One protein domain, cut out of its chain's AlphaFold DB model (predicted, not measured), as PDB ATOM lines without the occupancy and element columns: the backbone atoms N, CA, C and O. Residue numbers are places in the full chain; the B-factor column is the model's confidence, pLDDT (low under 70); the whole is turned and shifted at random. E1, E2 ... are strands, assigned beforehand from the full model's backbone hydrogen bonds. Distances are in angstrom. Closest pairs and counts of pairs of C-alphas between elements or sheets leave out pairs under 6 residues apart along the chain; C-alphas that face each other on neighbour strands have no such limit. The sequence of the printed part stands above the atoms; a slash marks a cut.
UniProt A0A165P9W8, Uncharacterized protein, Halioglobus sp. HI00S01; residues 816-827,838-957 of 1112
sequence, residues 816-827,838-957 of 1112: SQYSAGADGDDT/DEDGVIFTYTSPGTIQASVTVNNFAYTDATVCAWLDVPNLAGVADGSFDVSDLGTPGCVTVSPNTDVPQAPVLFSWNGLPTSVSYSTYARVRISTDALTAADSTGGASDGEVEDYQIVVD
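AT A GLANCE: This is residues 816 to 827 and 838 to 957 of the 1112 residues of an uncharacterized protein of Halioglobus sp. HI00S01 (UniProt A0A165P9W8). Little of this domain is regular structure, but its strands form a sandwich, the antiparallel sheet E5 E4 E7 E8 partly face to face with the smaller antiparallel sheet E1 E2 E6. Of 132 printed residues, 51 are in eight strands, E1 to E8 in order, with no named helix: all strand. It is compact, radius of gyration of the C-alphas 14.9 A, spanning 46 by 33 by 25 A.

IN THESE COORDINATES: Past residues 816 to 827, find C-alpha 842 at (-36.115, -6.408, -23.693), where E1 runs to 848. Then come E2, 851 to 856; E3, 858 to 860; E4, 866 to 872; E5, 896 to 898; E6, 909 to 914; E7, 922 to 931, 30.6 A long; and E8, 948 to 956, ending at (-32.480, 10.043, -21.435).

HOW THE PARTS SIT: Look for N and O within hydrogen-bond range: N 845 and O 853, 2.8 A, in hairpin E1 and E2; N 869 and O 929, 2.9 A, between E4 and E7. Between sheets, the closest C-alphas of E4 and E6, Ala 870 and Phe 911, are 6.7 A apart. E3 pairs with no named strand.

THE WHOLE: Across the cut, C-alphas 827 and 838 are 13.1 A apart. Links E4 to E5 and E7 to E8 are long. Twenty-nine residues have pLDDT under 70, among them 816 to 827.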
ATOM      1  N   SER A 816     -39.363  -4.252 -45.796       55.72
ATOM      2  CA  SER A 816     -39.209  -2.789 -45.835       55.72
ATOM      3  C   SER A 816     -40.309  -2.077 -45.022       55.72
ATOM      4  O   SER A 816     -41.327  -1.696 -45.611       55.72
ATOM      5  N   GLN A 817     -40.111  -1.864 -43.715       53.78
ATOM      6  CA  GLN A 817     -41.120  -1.234 -42.838       53.78
ATOM      7  C   GLN A 817     -40.659   0.003 -42.049       53.78
ATOM      8  O   GLN A 817     -41.485   0.639 -41.405       53.78
ATOM      9  N   TYR A 818     -39.406   0.437 -42.226       58.19
ATOM     10  CA  TYR A 818     -38.848   1.676 -41.675       58.19
ATOM     11  C   TYR A 818     -39.810   2.877 -41.561       58.19
ATOM     12  O   TYR A 818     -40.498   3.291 -42.506       58.19
ATOM     13  N   SER A 819     -39.722   3.556 -40.418       51.41
ATOM     14  CA  SER A 819     -40.404   4.821 -40.151       51.41
ATOM     15  C   SER A 819     -39.447   5.876 -39.575       51.41
ATOM     16  O   SER A 819     -38.269   5.633 -39.324       51.41
ATOM     17  N   ALA A 820     -39.940   7.105 -39.417       48.69
ATOM     18  CA  ALA A 820     -39.285   8.142 -38.616       48.69
ATOM     19  C   ALA A 820     -39.778   8.163 -37.156       48.69
ATOM     20  O   ALA A 820     -39.155   8.836 -36.333       48.69
ATOM     21  N   GLY A 821     -40.893   7.480 -36.865       50.12
ATOM     22  CA  GLY A 821     -41.267   7.075 -35.513       50.12
ATOM     23  C   GLY A 821     -40.460   5.863 -35.054       50.12
ATOM     24  O   GLY A 821     -40.019   5.879 -33.909       50.12
ATOM     25  N   ALA A 822     -40.175   4.946 -35.997       50.16
ATOM     26  CA  ALA A 822     -39.900   3.530 -35.737       50.16
ATOM     27  C   ALA A 822     -41.162   2.915 -35.098       50.16
ATOM     28  O   ALA A 822     -41.326   2.949 -33.886       50.16
ATOM     29  N   ASP A 823     -42.125   2.623 -35.981       54.81
ATOM     30  CA  ASP A 823     -43.552   2.355 -35.717       54.81
ATOM     31  C   ASP A 823     -44.258   1.850 -37.002       54.81
ATOM     32  O   ASP A 823     -45.314   2.353 -37.389       54.81
ATOM     33  N   GLY A 824     -43.608   0.981 -37.785       50.06
ATOM     34  CA  GLY A 824     -44.049   0.617 -39.147       50.06
ATOM     35  C   GLY A 824     -44.339  -0.871 -39.329       50.06
ATOM     36  O   GLY A 824     -45.293  -1.235 -40.019       50.06
ATOM     37  N   ASP A 825     -43.526  -1.688 -38.682       51.00
ATOM     38  CA  ASP A 825     -43.828  -2.962 -38.015       51.00
ATOM     39  C   ASP A 825     -45.210  -2.899 -37.324       51.00
ATOM     40  O   ASP A 825     -46.163  -3.503 -37.820       51.00
ATOM     41  N   ASP A 826     -45.381  -2.009 -36.333       51.06
ATOM     42  CA  ASP A 826     -46.641  -1.754 -35.595       51.06
ATOM     43  C   ASP A 826     -47.896  -1.583 -36.478       51.06
ATOM     44  O   ASP A 826     -49.032  -1.715 -36.021       51.06
ATOM     45  N   THR A 827     -47.731  -1.201 -37.752       46.31
ATOM     46  CA  THR A 827     -48.853  -0.880 -38.650       46.31
ATOM     47  C   THR A 827     -49.403  -2.063 -39.437       46.31
ATOM     48  O   THR A 827     -50.372  -1.873 -40.185       46.31
ATOM     49  N   ASP A 838     -45.265  -8.234 -29.958       58.25
ATOM     50  CA  ASP A 838     -44.277  -9.295 -29.699       58.25
ATOM     51  C   ASP A 838     -42.973  -8.857 -29.000       58.25
ATOM     52  O   ASP A 838     -42.264  -9.715 -28.472       58.25
ATOM     53  N   GLU A 839     -42.682  -7.559 -28.871       64.38
ATOM     54  CA  GLU A 839     -41.424  -7.027 -28.302       64.38
ATOM     55  C   GLU A 839     -41.381  -7.051 -26.756       64.38
ATOM     56  O   GLU A 839     -40.819  -6.169 -26.089       64.38
ATOM     57  N   ASP A 840     -41.965  -8.088 -26.141       66.38
ATOM     58  CA  ASP A 840     -41.921  -8.332 -24.693       66.38
ATOM     59  C   ASP A 840     -40.583  -8.952 -24.214       66.38
ATOM     60  O   ASP A 840     -40.435  -9.396 -23.063       66.38
ATOM     61  N   GLY A 841     -39.554  -8.917 -25.070       73.38
ATOM     62  CA  GLY A 841     -38.213  -9.429 -24.824       73.38
ATOM     63  C   GLY A 841     -37.299  -8.542 -23.996       73.38
ATOM     64  O   GLY A 841     -36.630  -9.072 -23.095       73.38
ATOM     65  N   VAL A 842     -37.216  -7.229 -24.249       80.06
ATOM     66  CA  VAL A 842     -36.115  -6.408 -23.693       80.06
ATOM     67  C   VAL A 842     -36.555  -5.324 -22.713       80.06
ATOM     68  O   VAL A 842     -37.083  -4.273 -23.058       80.06
ATOM     69  N   ILE A 843     -36.120  -5.480 -21.459       77.56
ATOM     70  CA  ILE A 843     -36.302  -4.456 -20.420       77.56
ATOM     71  C   ILE A 843     -35.020  -3.623 -20.251       77.56
ATOM     72  O   ILE A 843     -34.008  -4.107 -19.727       77.56
ATOM     73  N   PHE A 844     -35.057  -2.342 -20.633       76.12
ATOM     74  CA  PHE A 844     -33.948  -1.395 -20.439       76.12
ATOM     75  C   PHE A 844     -33.955  -0.748 -19.045       76.12
ATOM     76  O   PHE A 844     -34.952  -0.206 -18.575       76.12
ATOM     77  N   THR A 845     -32.802  -0.748 -18.366       73.00
ATOM     78  CA  THR A 845     -32.670  -0.284 -16.974       73.00
ATOM     79  C   THR A 845     -31.446   0.604 -16.725       73.00
ATOM     80  O   THR A 845     -30.330   0.352 -17.188       73.00
ATOM     81  N   TYR A 846     -31.631   1.648 -15.909       67.62
ATOM     82  CA  TYR A 846     -30.590   2.613 -15.528       67.62
ATOM     83  C   TYR A 846     -29.870   2.197 -14.237       67.62
ATOM     84  O   TYR A 846     -30.072   2.779 -13.169       67.62
ATOM     85  N   THR A 847     -29.018   1.173 -14.315       58.88
ATOM     86  CA  THR A 847     -28.385   0.556 -13.128       58.88
ATOM     87  C   THR A 847     -27.421   1.475 -12.366       58.88
ATOM     88  O   THR A 847     -27.211   1.289 -11.165       58.88
ATOM     89  N   SER A 848     -26.823   2.474 -13.026       61.50
ATOM     90  CA  SER A 848     -26.048   3.541 -12.375       61.50
ATOM     91  C   SER A 848     -25.852   4.754 -13.304       61.50
ATOM     92  O   SER A 848     -26.050   4.630 -14.512       61.50
ATOM     93  N   PRO A 849     -25.455   5.942 -12.797       62.75
ATOM     94  CA  PRO A 849     -25.255   7.125 -13.636       62.75
ATOM     95  C   PRO A 849     -24.244   6.884 -14.766       62.75
ATOM     96  O   PRO A 849     -23.070   6.617 -14.513       62.75
ATOM     97  N   GLY A 850     -24.706   7.005 -16.013       73.81
ATOM     98  CA  GLY A 850     -23.902   6.743 -17.211       73.81
ATOM     99  C   GLY A 850     -23.802   5.261 -17.590       73.81
ATOM    100  O   GLY A 850     -22.889   4.896 -18.332       73.81
ATOM    101  N   THR A 851     -24.701   4.415 -17.076       80.69
ATOM    102  CA  THR A 851     -24.811   2.989 -17.416       80.69
ATOM    103  C   THR A 851     -26.256   2.627 -17.750       80.69
ATOM    104  O   THR A 851     -27.154   2.900 -16.952       80.69
ATOM    105  N   ILE A 852     -26.452   1.973 -18.894       82.69
ATOM    106  CA  ILE A 852     -27.712   1.341 -19.305       82.69
ATOM    107  C   ILE A 852     -27.475  -0.168 -19.391       82.69
ATOM    108  O   ILE A 852     -26.396  -0.609 -19.799       82.69
ATOM    109  N   GLN A 853     -28.465  -0.952 -18.978       85.69
ATOM    110  CA  GLN A 853     -28.476  -2.408 -19.064       85.69
ATOM    111  C   GLN A 853     -29.790  -2.874 -19.686       85.69
ATOM    112  O   GLN A 853     -30.848  -2.575 -19.142       85.69
ATOM    113  N   ALA A 854     -29.702  -3.621 -20.783       85.56
ATOM    114  CA  ALA A 854     -30.818  -4.377 -21.336       85.56
ATOM    115  C   ALA A 854     -30.876  -5.744 -20.643       85.56
ATOM    116  O   ALA A 854     -29.838  -6.392 -20.466       85.56
ATOM    117  N   SER A 855     -32.073  -6.161 -20.244       86.50
ATOM    118  CA  SER A 855     -32.374  -7.504 -19.761       86.50
ATOM    119  C   SER A 855     -33.235  -8.199 -20.802       86.50
ATOM    120  O   SER A 855     -34.422  -7.911 -20.877       86.50
ATOM    121  N   VAL A 856     -32.618  -9.078 -21.591       88.75
ATOM    122  CA  VAL A 856     -33.234  -9.716 -22.760       88.75
ATOM    123  C   VAL A 856     -33.743 -11.103 -22.384       88.75
ATOM    124  O   VAL A 856     -32.941 -12.004 -22.109       88.75
ATOM    125  N   THR A 857     -35.057 -11.286 -22.337       86.38
ATOM    126  CA  THR A 857     -35.691 -12.608 -22.304       86.38
ATOM    127  C   THR A 857     -35.449 -13.283 -23.653       86.38
ATOM    128  O   THR A 857     -35.576 -12.641 -24.686       86.38
ATOM    129  N   VAL A 858     -35.028 -14.551 -23.652       86.19
ATOM    130  CA  VAL A 858     -34.714 -15.277 -24.894       86.19
ATOM    131  C   VAL A 858     -35.280 -16.690 -24.881       86.19
ATOM    132  O   VAL A 858     -35.150 -17.425 -23.892       86.19
ATOM    133  N   ASN A 859     -35.821 -17.079 -26.029       82.12
ATOM    134  CA  ASN A 859     -36.305 -18.408 -26.349       82.12
ATOM    135  C   ASN A 859     -35.548 -18.982 -27.550       82.12
ATOM    136  O   ASN A 859     -35.156 -18.283 -28.479       82.12
ATOM    137  N   ASN A 860     -35.308 -20.289 -27.520       83.50
ATOM    138  CA  ASN A 860     -34.694 -21.040 -28.602       83.50
ATOM    139  C   ASN A 860     -35.294 -22.450 -28.657       83.50
ATOM    140  O   ASN A 860     -34.746 -23.403 -28.093       83.50
ATOM    141  N   PHE A 861     -36.413 -22.572 -29.367       74.19
ATOM    142  CA  PHE A 861     -37.082 -23.851 -29.612       74.19
ATOM    143  C   PHE A 861     -36.529 -24.590 -30.842       74.19
ATOM    144  O   PHE A 861     -36.938 -25.716 -31.136       74.19
ATOM    145  N   ALA A 862     -35.523 -24.016 -31.514       73.81
ATOM    146  CA  ALA A 862     -34.781 -24.700 -32.558       73.81
ATOM    147  C   ALA A 862     -33.847 -25.770 -31.965       73.81
ATOM    148  O   ALA A 862     -33.271 -25.637 -30.887       73.81
ATOM    149  N   TYR A 863     -33.609 -26.846 -32.716       72.12
ATOM    150  CA  TYR A 863     -32.824 -28.006 -32.262       72.12
ATOM    151  C   TYR A 863     -31.292 -27.793 -32.312       72.12
ATOM    152  O   TYR A 863     -30.515 -28.754 -32.360       72.12
ATOM    153  N   THR A 864     -30.852 -26.534 -32.295       83.94
ATOM    154  CA  THR A 864     -29.466 -26.063 -32.439       83.94
ATOM    155  C   THR A 864     -29.217 -24.822 -31.584       83.94
ATOM    156  O   THR A 864     -30.134 -24.057 -31.318       83.94
ATOM    157  N   ASP A 865     -27.970 -24.602 -31.151       89.38
ATOM    158  CA  ASP A 865     -27.595 -23.371 -30.443       89.38
ATOM    159  C   ASP A 865     -27.858 -22.128 -31.322       89.38
ATOM    160  O   ASP A 865     -27.360 -22.061 -32.446       89.38
ATOM    161  N   ALA A 866     -28.586 -21.150 -30.785       91.25
ATOM    162  CA  ALA A 866     -28.832 -19.836 -31.374       91.25
ATOM    163  C   ALA A 866     -27.834 -18.785 -30.851       91.25
ATOM    164  O   ALA A 866     -27.066 -19.035 -29.914       91.25
ATOM    165  N   THR A 867     -27.842 -17.592 -31.440       94.00
ATOM    166  CA  THR A 867     -27.015 -16.447 -31.038       94.00
ATOM    167  C   THR A 867     -27.889 -15.220 -30.821       94.00
ATOM    168  O   THR A 867     -28.602 -14.836 -31.739       94.00
ATOM    169  N   VAL A 868     -27.790 -14.579 -29.651       94.75
ATOM    170  CA  VAL A 868     -28.400 -13.267 -29.374       94.75
ATOM    171  C   VAL A 868     -27.333 -12.170 -29.310       94.75
ATOM    172  O   VAL A 868     -26.268 -12.359 -28.712       94.75
ATOM    173  N   CYS A 869     -27.602 -11.012 -29.907       95.12
ATOM    174  CA  CYS A 869     -26.750  -9.820 -29.901       95.12
ATOM    175  C   CYS A 869     -27.592  -8.585 -29.547       95.12
ATOM    176  O   CYS A 869     -28.756  -8.527 -29.923       95.12
ATOM    177  N   ALA A 870     -26.999  -7.584 -28.885       94.62
ATOM    178  CA  ALA A 870     -27.645  -6.291 -28.658       94.62
ATOM    179  C   ALA A 870     -26.673  -5.122 -28.875       94.62
ATOM    180  O   ALA A 870     -25.559  -5.123 -28.333       94.62
ATOM    181  N   TRP A 871     -27.114  -4.112 -29.618       93.75
ATOM    182  CA  TRP A 871     -26.421  -2.857 -29.902       93.75
ATOM    183  C   TRP A 871     -27.191  -1.673 -29.296       93.75
ATOM    184  O   TRP A 871     -28.395  -1.757 -29.080       93.75
ATOM    185  N   LEU A 872     -26.495  -0.574 -29.017       92.25
ATOM    186  CA  LEU A 872     -27.044   0.728 -28.620       92.25
ATOM    187  C   LEU A 872     -26.068   1.772 -29.152       92.25
ATOM    188  O   LEU A 872     -24.938   1.781 -28.663       92.25
ATOM    189  N   ASP A 873     -26.467   2.624 -30.102       90.44
ATOM    190  CA  ASP A 873     -25.598   3.713 -30.584       90.44
ATOM    191  C   ASP A 873     -25.174   4.550 -29.373       90.44
ATOM    192  O   ASP A 873     -26.020   5.062 -28.630       90.44
ATOM    193  N   VAL A 874     -23.866   4.592 -29.097       86.75
ATOM    194  CA  VAL A 874     -23.322   5.140 -27.852       86.75
ATOM    195  C   VAL A 874     -23.117   6.655 -27.990       86.75
ATOM    196  O   VAL A 874     -22.063   7.099 -28.467       86.75
ATOM    197  N   PRO A 875     -24.036   7.504 -27.478       84.94
ATOM    198  CA  PRO A 875     -23.905   8.944 -27.608       84.94
ATOM    199  C   PRO A 875     -22.639   9.445 -26.924       84.94
ATOM    200  O   PRO A 875     -22.356   9.174 -25.749       84.94
ATOM    201  N   ASN A 876     -21.889  10.273 -27.648       84.69
ATOM    202  CA  ASN A 876     -20.723  10.932 -27.079       84.69
ATOM    203  C   ASN A 876     -21.135  11.887 -25.940       84.69
ATOM    204  O   ASN A 876     -22.287  12.304 -25.839       84.69
ATOM    205  N   LEU A 877     -20.173  12.302 -25.105       79.62
ATOM    206  CA  LEU A 877     -20.396  13.097 -23.880       79.62
ATOM    207  C   LEU A 877     -21.144  14.443 -24.052       79.62
ATOM    208  O   LEU A 877     -21.420  15.100 -23.048       79.62
ATOM    209  N   ALA A 878     -21.449  14.878 -25.279       76.38
ATOM    210  CA  ALA A 878     -22.326  16.013 -25.567       76.38
ATOM    211  C   ALA A 878     -23.811  15.641 -25.783       76.38
ATOM    212  O   ALA A 878     -24.598  16.548 -26.037       76.38
ATOM    213  N   GLY A 879     -24.195  14.362 -25.667       73.75
ATOM    214  CA  GLY A 879     -25.567  13.886 -25.895       73.75
ATOM    215  C   GLY A 879     -25.894  13.696 -27.377       73.75
ATOM    216  O   GLY A 879     -26.971  14.075 -27.819       73.75
ATOM    217  N   VAL A 880     -24.932  13.201 -28.163       81.25
ATOM    218  CA  VAL A 880     -25.073  13.053 -29.620       81.25
ATOM    219  C   VAL A 880     -24.598  11.664 -30.041       81.25
ATOM    220  O   VAL A 880     -23.404  11.365 -29.929       81.25
ATOM    221  N   ALA A 881     -25.562  10.860 -30.486       83.44
ATOM    222  CA  ALA A 881     -25.400   9.606 -31.217       83.44
ATOM    223  C   ALA A 881     -24.617   9.808 -32.532       83.44
ATOM    224  O   ALA A 881     -24.485  10.938 -33.021       83.44
ATOM    225  N   ASP A 882     -24.053   8.734 -33.068       83.81
ATOM    226  CA  ASP A 882     -23.240   8.706 -34.295       83.81
ATOM    227  C   ASP A 882     -24.111   8.552 -35.561       83.81
ATOM    228  O   ASP A 882     -23.812   9.163 -36.595       83.81
ATOM    229  N   GLY A 883     -25.246   7.867 -35.414       81.75
ATOM    230  CA  GLY A 883     -26.240   7.547 -36.432       81.75
ATOM    231  C   GLY A 883     -26.182   6.098 -36.917       81.75
ATOM    232  O   GLY A 883     -26.874   5.791 -37.877       81.75
ATOM    233  N   SER A 884     -25.351   5.224 -36.337       85.62
ATOM    234  CA  SER A 884     -25.115   3.880 -36.880       85.62
ATOM    235  C   SER A 884     -24.831   2.816 -35.813       85.62
ATOM    236  O   SER A 884     -24.282   3.112 -34.755       85.62
ATOM    237  N   PHE A 885     -25.188   1.556 -36.097       88.69
ATOM    238  CA  PHE A 885     -24.873   0.408 -35.236       88.69
ATOM    239  C   PHE A 885     -23.538  -0.243 -35.633       88.69
ATOM    240  O   PHE A 885     -23.484  -1.111 -36.512       88.69
ATOM    241  N   ASP A 886     -22.455   0.161 -34.967       86.00
ATOM    242  CA  ASP A 886     -21.070  -0.250 -35.211       86.00
ATOM    243  C   ASP A 886     -20.558  -1.269 -34.157       86.00
ATOM    244  O   ASP A 886     -21.209  -1.621 -33.169       86.00
ATOM    245  N   VAL A 887     -19.357  -1.817 -34.378       87.00
ATOM    246  CA  VAL A 887     -18.720  -2.820 -33.497       87.00
ATOM    247  C   VAL A 887     -18.361  -2.303 -32.092       87.00
ATOM    248  O   VAL A 887     -17.881  -3.084 -31.264       87.00
ATOM    249  N   SER A 888     -18.514  -1.005 -31.827       86.56
ATOM    250  CA  SER A 888     -18.338  -0.363 -30.521       86.56
ATOM    251  C   SER A 888     -19.649  -0.118 -29.768       86.56
ATOM    252  O   SER A 888     -19.602   0.063 -28.549       86.56
ATOM    253  N   ASP A 889     -20.785  -0.239 -30.458       92.38
ATOM    254  CA  ASP A 889     -22.144  -0.113 -29.919       92.38
ATOM    255  C   ASP A 889     -22.694  -1.438 -29.380       92.38
ATOM    256  O   ASP A 889     -23.690  -1.463 -28.662       92.38
ATOM    257  N   LEU A 890     -22.023  -2.559 -29.665       94.62
ATOM    258  CA  LEU A 890     -22.357  -3.874 -29.118       94.62
ATOM    259  C   LEU A 890     -22.195  -3.901 -27.583       94.62
ATOM    260  O   LEU A 890     -21.097  -3.716 -27.043       94.62
ATOM    261  N   GLY A 891     -23.280  -4.206 -26.870       93.56
ATOM    262  CA  GLY A 891     -23.316  -4.249 -25.410       93.56
ATOM    263  C   GLY A 891     -22.413  -5.333 -24.823       93.56
ATOM    264  O   GLY A 891     -22.304  -6.435 -25.353       93.56
ATOM    265  N   THR A 892     -21.773  -5.063 -23.680       93.75
ATOM    266  CA  THR A 892     -21.010  -6.093 -22.941       93.75
ATOM    267  C   THR A 892     -21.994  -7.132 -22.388       93.75
ATOM    268  O   THR A 892     -22.924  -6.700 -21.713       93.75
ATOM    269  N   PRO A 893     -21.818  -8.456 -22.603       93.00
ATOM    270  CA  PRO A 893     -20.565  -9.179 -22.881       93.00
ATOM    271  C   PRO A 893     -20.156  -9.346 -24.359       93.00
ATOM    272  O   PRO A 893     -19.111  -9.947 -24.619       93.00
ATOM    273  N   GLY A 894     -20.929  -8.813 -25.302       92.62
ATOM    274  CA  GLY A 894     -20.929  -9.189 -26.716       92.62
ATOM    275  C   GLY A 894     -21.947 -10.299 -26.989       92.62
ATOM    276  O   GLY A 894     -22.560 -10.799 -26.049       92.62
ATOM    277  N   CYS A 895     -22.126 -10.687 -28.255       94.56
ATOM    278  CA  CYS A 895     -23.098 -11.714 -28.647       94.56
ATOM    279  C   CYS A 895     -22.955 -13.016 -27.832       94.56
ATOM    280  O   CYS A 895     -21.840 -13.498 -27.592       94.56
ATOM    281  N   VAL A 896     -24.089 -13.584 -27.420       94.69
ATOM    282  CA  VAL A 896     -24.197 -14.717 -26.492       94.69
ATOM    283  C   VAL A 896     -24.863 -15.901 -27.185       94.69
ATOM    284  O   VAL A 896     -25.856 -15.747 -27.884       94.69
ATOM    285  N   THR A 897     -24.326 -17.101 -26.970       92.81
ATOM    286  CA  THR A 897     -24.940 -18.347 -27.444       92.81
ATOM    287  C   THR A 897     -26.094 -18.765 -26.530       92.81
ATOM    288  O   THR A 897     -25.881 -18.951 -25.330       92.81
ATOM    289  N   VAL A 898     -27.278 -18.958 -27.107       89.19
ATOM    290  CA  VAL A 898     -28.504 -19.435 -26.452       89.19
ATOM    291  C   VAL A 898     -28.714 -20.894 -26.863       89.19
ATOM    292  O   VAL A 898     -29.075 -21.177 -28.001       89.19
ATOM    293  N   SER A 899     -28.452 -21.853 -25.975       87.38
ATOM    294  CA  SER A 899     -28.709 -23.275 -26.279       87.38
ATOM    295  C   SER A 899     -30.214 -23.578 -26.339       87.38
ATOM    296  O   SER A 899     -30.978 -22.789 -25.798       87.38
ATOM    297  N   PRO A 900     -30.668 -24.699 -26.926       82.06
ATOM    298  CA  PRO A 900     -32.098 -25.023 -26.981       82.06
ATOM    299  C   PRO A 900     -32.766 -25.149 -25.598       82.06
ATOM    300  O   PRO A 900     -32.190 -25.768 -24.694       82.06
ATOM    301  N   ASN A 901     -33.984 -24.617 -25.442       70.75
ATOM    302  CA  ASN A 901     -34.886 -24.855 -24.301       70.75
ATOM    303  C   ASN A 901     -36.127 -25.672 -24.713       70.75
ATOM    304  O   ASN A 901     -36.435 -25.799 -25.892       70.75
ATOM    305  N   THR A 902     -36.798 -26.287 -23.730       54.84
ATOM    306  CA  THR A 902     -37.916 -27.234 -23.952       54.84
ATOM    307  C   THR A 902     -39.184 -26.942 -23.143       54.84
ATOM    308  O   THR A 902     -40.225 -27.501 -23.449       54.84
ATOM    309  N   ASP A 903     -39.121 -26.128 -22.081       53.09
ATOM    310  CA  ASP A 903     -40.252 -25.992 -21.137       53.09
ATOM    311  C   ASP A 903     -40.358 -24.615 -20.438       53.09
ATOM    312  O   ASP A 903     -41.330 -24.361 -19.727       53.09
ATOM    313  N   VAL A 904     -39.325 -23.763 -20.521       56.22
ATOM    314  CA  VAL A 904     -39.195 -22.511 -19.743       56.22
ATOM    315  C   VAL A 904     -38.318 -21.519 -20.520       56.22
ATOM    316  O   VAL A 904     -37.304 -21.979 -21.066       56.22
ATOM    317  N   PRO A 905     -38.601 -20.200 -20.522       57.97
ATOM    318  CA  PRO A 905     -37.709 -19.193 -21.096       57.97
ATOM    319  C   PRO A 905     -36.346 -19.182 -20.402       57.97
ATOM    320  O   PRO A 905     -36.217 -19.565 -19.230       57.97
ATOM    321  N   GLN A 906     -35.296 -18.770 -21.111       68.31
ATOM    322  CA  GLN A 906     -33.960 -18.773 -20.512       68.31
ATOM    323  C   GLN A 906     -33.811 -17.655 -19.477       68.31
ATOM    324  O   GLN A 906     -34.514 -16.650 -19.494       68.31
ATOM    325  N   ALA A 907     -32.857 -17.822 -18.557       75.31
ATOM    326  CA  ALA A 907     -32.503 -16.750 -17.633       75.31
ATOM    327  C   ALA A 907     -32.012 -15.527 -18.444       75.31
ATOM    328  O   ALA A 907     -31.044 -15.702 -19.190       75.31
ATOM    329  N   PRO A 908     -32.622 -14.330 -18.296       85.19
ATOM    330  CA  PRO A 908     -32.396 -13.215 -19.211       85.19
ATOM    331  C   PRO A 908     -30.927 -12.851 -19.436       85.19
ATOM    332  O   PRO A 908     -30.114 -12.781 -18.504       85.19
ATOM    333  N   VAL A 909     -30.592 -12.597 -20.699       90.25
ATOM    334  CA  VAL A 909     -29.255 -12.209 -21.136       90.25
ATOM    335  C   VAL A 909     -29.069 -10.719 -20.867       90.25
ATOM    336  O   VAL A 909     -29.761  -9.873 -21.426       90.25
ATOM    337  N   LEU A 910     -28.125 -10.389 -19.985       92.06
ATOM    338  CA  LEU A 910     -27.846  -9.003 -19.614       92.06
ATOM    339  C   LEU A 910     -26.773  -8.396 -20.526       92.06
ATOM    340  O   LEU A 910     -25.595  -8.753 -20.414       92.06
ATOM    341  N   PHE A 911     -27.161  -7.430 -21.356       94.19
ATOM    342  CA  PHE A 911     -26.236  -6.563 -22.093       94.19
ATOM    343  C   PHE A 911     -26.049  -5.238 -21.351       94.19
ATOM    344  O   PHE A 911     -26.923  -4.800 -20.603       94.19
ATOM    345  N   SER A 912     -24.887  -4.589 -21.461       93.12
ATOM    346  CA  SER A 912     -24.631  -3.336 -20.734       93.12
ATOM    347  C   SER A 912     -23.653  -2.384 -21.417       93.12
ATOM    348  O   SER A 912     -22.552  -2.772 -21.824       93.12
ATOM    349  N   TRP A 913     -24.023  -1.104 -21.413       92.81
ATOM    350  CA  TRP A 913     -23.302   0.025 -22.003       92.81
ATOM    351  C   TRP A 913     -22.911   1.020 -20.912       92.81
ATOM    352  O   TRP A 913     -23.686   1.287 -19.997       92.81
ATOM    353  N   ASN A 914     -21.677   1.526 -20.959       89.25
ATOM    354  CA  ASN A 914     -21.042   2.231 -19.842       89.25
ATOM    355  C   ASN A 914     -20.294   3.484 -20.317       89.25
ATOM    356  O   ASN A 914     -19.581   3.444 -21.316       89.25
ATOM    357  N   GLY A 915     -20.356   4.561 -19.530       83.38
ATOM    358  CA  GLY A 915     -19.706   5.843 -19.838       83.38
ATOM    359  C   GLY A 915     -20.603   6.846 -20.571       83.38
ATOM    360  O   GLY A 915     -20.097   7.849 -21.071       83.38
ATOM    361  N   LEU A 916     -21.910   6.575 -20.606       85.06
ATOM    362  CA  LEU A 916     -22.936   7.394 -21.249       85.06
ATOM    363  C   LEU A 916     -23.072   8.782 -20.578       85.06
ATOM    364  O   LEU A 916     -22.712   8.939 -19.404       85.06
ATOM    365  N   PRO A 917     -23.603   9.805 -21.278       79.56
ATOM    366  CA  PRO A 917     -23.765  11.145 -20.715       79.56
ATOM    367  C   PRO A 917     -24.722  11.164 -19.511       79.56
ATOM    368  O   PRO A 917     -25.727  10.457 -19.483       79.56
ATOM    369  N   THR A 918     -24.425  12.005 -18.511       72.06
ATOM    370  CA  THR A 918     -25.189  12.079 -17.241       72.06
ATOM    371  C   THR A 918     -25.698  13.482 -16.895       72.06
ATOM    372  O   THR A 918     -26.169  13.707 -15.782       72.06
ATOM    373  N   SER A 919     -25.507  14.464 -17.780       64.00
ATOM    374  CA  SER A 919     -25.759  15.889 -17.499       64.00
ATOM    375  C   SER A 919     -26.222  16.689 -18.722       64.00
ATOM    376  O   SER A 919     -26.113  17.914 -18.737       64.00
ATOM    377  N   VAL A 920     -26.664  15.986 -19.761       63.56
ATOM    378  CA  VAL A 920     -27.315  16.499 -20.972       63.56
ATOM    379  C   VAL A 920     -28.408  15.505 -21.347       63.56
ATOM    380  O   VAL A 920     -28.233  14.310 -21.099       63.56
ATOM    381  N   SER A 921     -29.508  15.996 -21.903       71.81
ATOM    382  CA  SER A 921     -30.579  15.168 -22.459       71.81
ATOM    383  C   SER A 921     -30.170  14.635 -23.836       71.81
ATOM    384  O   SER A 921     -29.457  15.331 -24.563       71.81
ATOM    385  N   TYR A 922     -30.600  13.428 -24.196       72.81
ATOM    386  CA  TYR A 922     -30.385  12.825 -25.517       72.81
ATOM    387  C   TYR A 922     -31.425  11.739 -25.810       72.81
ATOM    388  O   TYR A 922     -31.987  11.153 -24.889       72.81
ATOM    389  N   SER A 923     -31.625  11.446 -27.092       77.38
ATOM    390  CA  SER A 923     -32.165  10.170 -27.563       77.38
ATOM    391  C   SER A 923     -31.084   9.423 -28.348       77.38
ATOM    392  O   SER A 923     -30.125  10.030 -28.837       77.38
ATOM    393  N   THR A 924     -31.210   8.104 -28.411       82.56
ATOM    394  CA  THR A 924     -30.416   7.201 -29.253       82.56
ATOM    395  C   THR A 924     -31.266   5.972 -29.594       82.56
ATOM    396  O   THR A 924     -32.392   5.883 -29.108       82.56
ATOM    397  N   TYR A 925     -30.754   5.036 -30.389       84.00
ATOM    398  CA  TYR A 925     -31.439   3.779 -30.709       84.00
ATOM    399  C   TYR A 925     -30.653   2.570 -30.190       84.00
ATOM    400  O   TYR A 925     -29.431   2.636 -30.022       84.00
ATOM    401  N   ALA A 926     -31.362   1.477 -29.933       87.44
ATOM    402  CA  ALA A 926     -30.847   0.144 -29.656       87.44
ATOM    403  C   ALA A 926     -31.461  -0.862 -30.635       87.44
ATOM    404  O   ALA A 926     -32.547  -0.614 -31.138       87.44
ATOM    405  N   ARG A 927     -30.756  -1.973 -30.858       89.12
ATOM    406  CA  ARG A 927     -31.203  -3.120 -31.659       89.12
ATOM    407  C   ARG A 927     -30.870  -4.403 -30.929       89.12
ATOM    408  O   ARG A 927     -29.734  -4.550 -30.466       89.12
ATOM    409  N   VAL A 928     -31.791  -5.346 -30.867       90.31
ATOM    410  CA  VAL A 928     -31.581  -6.705 -30.364       90.31
ATOM    411  C   VAL A 928     -31.923  -7.681 -31.483       90.31
ATOM    412  O   VAL A 928     -32.793  -7.430 -32.304       90.31
ATOM    413  N   ARG A 929     -31.147  -8.760 -31.606       90.25
ATOM    414  CA  ARG A 929     -31.368  -9.802 -32.616       90.25
ATOM    415  C   ARG A 929     -31.100 -11.169 -32.030       90.25
ATOM    416  O   ARG A 929     -30.051 -11.345 -31.401       90.25
ATOM    417  N   ILE A 930     -31.954 -12.142 -32.329       90.25
ATOM    418  CA  ILE A 930     -31.690 -13.568 -32.104       90.25
ATOM    419  C   ILE A 930     -31.883 -14.362 -33.396       90.25
ATOM    420  O   ILE A 930     -32.737 -14.024 -34.199       90.25
ATOM    421  N   SER A 931     -31.068 -15.397 -33.622       91.62
ATOM    422  CA  SER A 931     -31.153 -16.287 -34.794       91.62
ATOM    423  C   SER A 931     -30.377 -17.592 -34.557       91.62
ATOM    424  O   SER A 931     -29.471 -17.609 -33.716       91.62
ATOM    425  N   THR A 932     -30.657 -18.684 -35.288       90.50
ATOM    426  CA  THR A 932     -29.728 -19.837 -35.348       90.50
ATOM    427  C   THR A 932     -28.556 -19.615 -36.304       90.50
ATOM    428  O   THR A 932     -27.557 -20.342 -36.229       90.50
ATOM    429  N   ASP A 933     -28.599 -18.565 -37.130       91.12
ATOM    430  CA  ASP A 933     -27.411 -18.062 -37.815       91.12
ATOM    431  C   ASP A 933     -26.361 -17.538 -36.810       91.12
ATOM    432  O   ASP A 933     -26.635 -17.091 -35.691       91.12
ATOM    433  N   ALA A 934     -25.092 -17.612 -37.211       88.19
ATOM    434  CA  ALA A 934     -23.957 -17.304 -36.342       88.19
ATOM    435  C   ALA A 934     -23.652 -15.792 -36.292       88.19
ATOM    436  O   ALA A 934     -22.622 -15.354 -36.817       88.19
ATOM    437  N   LEU A 935     -24.540 -15.016 -35.662       91.06
ATOM    438  CA  LEU A 935     -24.439 -13.557 -35.538       91.06
ATOM    439  C   LEU A 935     -23.140 -13.093 -34.848       91.06
ATOM    440  O   LEU A 935     -22.620 -13.723 -33.919       91.06
ATOM    441  N   THR A 936     -22.605 -11.951 -35.281       90.75
ATOM    442  CA  THR A 936     -21.415 -11.313 -34.705       90.75
ATOM    443  C   THR A 936     -21.593  -9.799 -34.565       90.75
ATOM    444  O   THR A 936     -22.569  -9.215 -35.018       90.75
ATOM    445  N   ALA A 937     -20.599  -9.127 -33.973       87.12
ATOM    446  CA  ALA A 937     -20.578  -7.676 -33.759       87.12
ATOM    447  C   ALA A 937     -20.795  -6.805 -35.016       87.12
ATOM    448  O   ALA A 937     -21.022  -5.608 -34.872       87.12
ATOM    449  N   ALA A 938     -20.647  -7.373 -36.218       87.94
ATOM    450  CA  ALA A 938     -20.791  -6.677 -37.498       87.94
ATOM    451  C   ALA A 938     -22.135  -6.945 -38.201       87.94
ATOM    452  O   ALA A 938     -22.354  -6.405 -39.282       87.94
ATOM    453  N   ASP A 939     -23.002  -7.772 -37.612       89.81
ATOM    454  CA  ASP A 939     -24.241  -8.272 -38.223       89.81
ATOM    455  C   ASP A 939     -25.485  -7.577 -37.618       89.81
ATOM    456  O   ASP A 939     -26.544  -8.173 -37.428       89.81
ATOM    457  N   SER A 940     -25.345  -6.277 -37.325       86.81
ATOM    458  CA  SER A 940     -26.419  -5.355 -36.907       86.81
ATOM    459  C   SER A 940     -27.446  -5.065 -38.011       86.81
ATOM    460  O   SER A 940     -28.476  -4.449 -37.749       86.81
ATOM    461  N   THR A 941     -27.163  -5.497 -39.243       85.44
ATOM    462  CA  THR A 941     -27.958  -5.261 -40.457       85.44
ATOM    463  C   THR A 941     -28.005  -6.516 -41.333       85.44
ATOM    464  O   THR A 941     -27.139  -7.391 -41.234       85.44
ATOM    465  N   GLY A 942     -29.001  -6.595 -42.216       82.25
ATOM    466  CA  GLY A 942     -29.196  -7.662 -43.196       82.25
ATOM    467  C   GLY A 942     -29.878  -8.927 -42.660       82.25
ATOM    468  O   GLY A 942     -29.827  -9.239 -41.469       82.25
ATOM    469  N   GLY A 943     -30.508  -9.664 -43.577       81.31
ATOM    470  CA  GLY A 943     -31.309 -10.854 -43.286       81.31
ATOM    471  C   GLY A 943     -30.536 -12.067 -42.755       81.31
ATOM    472  O   GLY A 943     -29.469 -12.391 -43.287       81.31
ATOM    473  N   ALA A 944     -31.118 -12.775 -41.781       84.56
ATOM    474  CA  ALA A 944     -30.680 -14.106 -41.328       84.56
ATOM    475  C   ALA A 944     -31.807 -15.158 -41.478       84.56
ATOM    476  O   ALA A 944     -32.950 -14.802 -41.767       84.56
ATOM    477  N   SER A 945     -31.490 -16.457 -41.378       83.56
ATOM    478  CA  SER A 945     -32.401 -17.530 -41.838       83.56
ATOM    479  C   SER A 945     -33.666 -17.755 -41.012       83.56
ATOM    480  O   SER A 945     -34.660 -18.225 -41.559       83.56
ATOM    481  N   ASP A 946     -33.591 -17.482 -39.717       80.94
ATOM    482  CA  ASP A 946     -34.643 -17.633 -38.712       80.94
ATOM    483  C   ASP A 946     -34.398 -16.641 -37.570       80.94
ATOM    484  O   ASP A 946     -33.293 -16.101 -37.468       80.94
ATOM    485  N   GLY A 947     -35.386 -16.420 -36.705       83.25
ATOM    486  CA  GLY A 947     -35.245 -15.554 -35.535       83.25
ATOM    487  C   GLY A 947     -36.044 -14.259 -35.628       83.25
ATOM    488  O   GLY A 947     -37.089 -14.243 -36.269       83.25
ATOM    489  N   GLU A 948     -35.547 -13.207 -34.977       82.81
ATOM    490  CA  GLU A 948     -36.312 -11.992 -34.656       82.81
ATOM    491  C   GLU A 948     -35.402 -10.769 -34.416       82.81
ATOM    492  O   GLU A 948     -34.257 -10.921 -33.952       82.81
ATOM    493  N   VAL A 949     -35.882  -9.573 -34.782       81.75
ATOM    494  CA  VAL A 949     -35.298  -8.265 -34.437       81.75
ATOM    495  C   VAL A 949     -36.259  -7.534 -33.492       81.75
ATOM    496  O   VAL A 949     -37.436  -7.447 -33.799       81.75
ATOM    497  N   GLU A 950     -35.747  -6.939 -32.416       81.31
ATOM    498  CA  GLU A 950     -36.442  -5.875 -31.670       81.31
ATOM    499  C   GLU A 950     -35.585  -4.596 -31.767       81.31
ATOM    500  O   GLU A 950     -34.358  -4.659 -31.602       81.31
ATOM    501  N   ASP A 951     -36.185  -3.430 -32.001       78.12
ATOM    502  CA  ASP A 951     -35.506  -2.124 -32.048       78.12
ATOM    503  C   ASP A 951     -36.136  -1.152 -31.041       78.12
ATOM    504  O   ASP A 951     -37.321  -1.214 -30.759       78.12
ATOM    505  N   TYR A 952     -35.342  -0.238 -30.468       72.81
ATOM    506  CA  TYR A 952     -35.825   0.648 -29.397       72.81
ATOM    507  C   TYR A 952     -35.224   2.051 -29.462       72.81
ATOM    508  O   TYR A 952     -33.999   2.210 -29.422       72.81
ATOM    509  N   GLN A 953     -36.045   3.106 -29.390       71.75
ATOM    510  CA  GLN A 953     -35.551   4.468 -29.146       71.75
ATOM    511  C   GLN A 953     -35.390   4.750 -27.640       71.75
ATOM    512  O   GLN A 953     -36.341   4.940 -26.883       71.75
ATOM    513  N   ILE A 954     -34.140   4.880 -27.200       73.44
ATOM    514  CA  ILE A 954     -33.766   5.104 -25.803       73.44
ATOM    515  C   ILE A 954     -33.606   6.603 -25.513       73.44
ATOM    516  O   ILE A 954     -32.632   7.240 -25.927       73.44
ATOM    517  N   VAL A 955     -34.545   7.170 -24.746       69.38
ATOM    518  CA  VAL A 955     -34.557   8.591 -24.344       69.38
ATOM    519  C   VAL A 955     -34.042   8.783 -22.913       69.38
ATOM    520  O   VAL A 955     -34.487   8.126 -21.970       69.38
ATOM    521  N   VAL A 956     -33.120   9.733 -22.723       67.50
ATOM    522  CA  VAL A 956     -32.480  10.043 -21.435       67.50
ATOM    523  C   VAL A 956     -32.532  11.542 -21.145       67.50
ATOM    524  O   VAL A 956     -31.906  12.331 -21.847       67.50
ATOM    525  N   ASP A 957     -33.184  11.941 -20.047       64.06
ATOM    526  CA  ASP A 957     -33.210  13.334 -19.569       64.06
ATOM    527  C   ASP A 957     -32.741  13.476 -18.099       64.06
ATOM    528  O   ASP A 957     -33.214  12.731 -17.231       64.06
TER     529      ASP A 957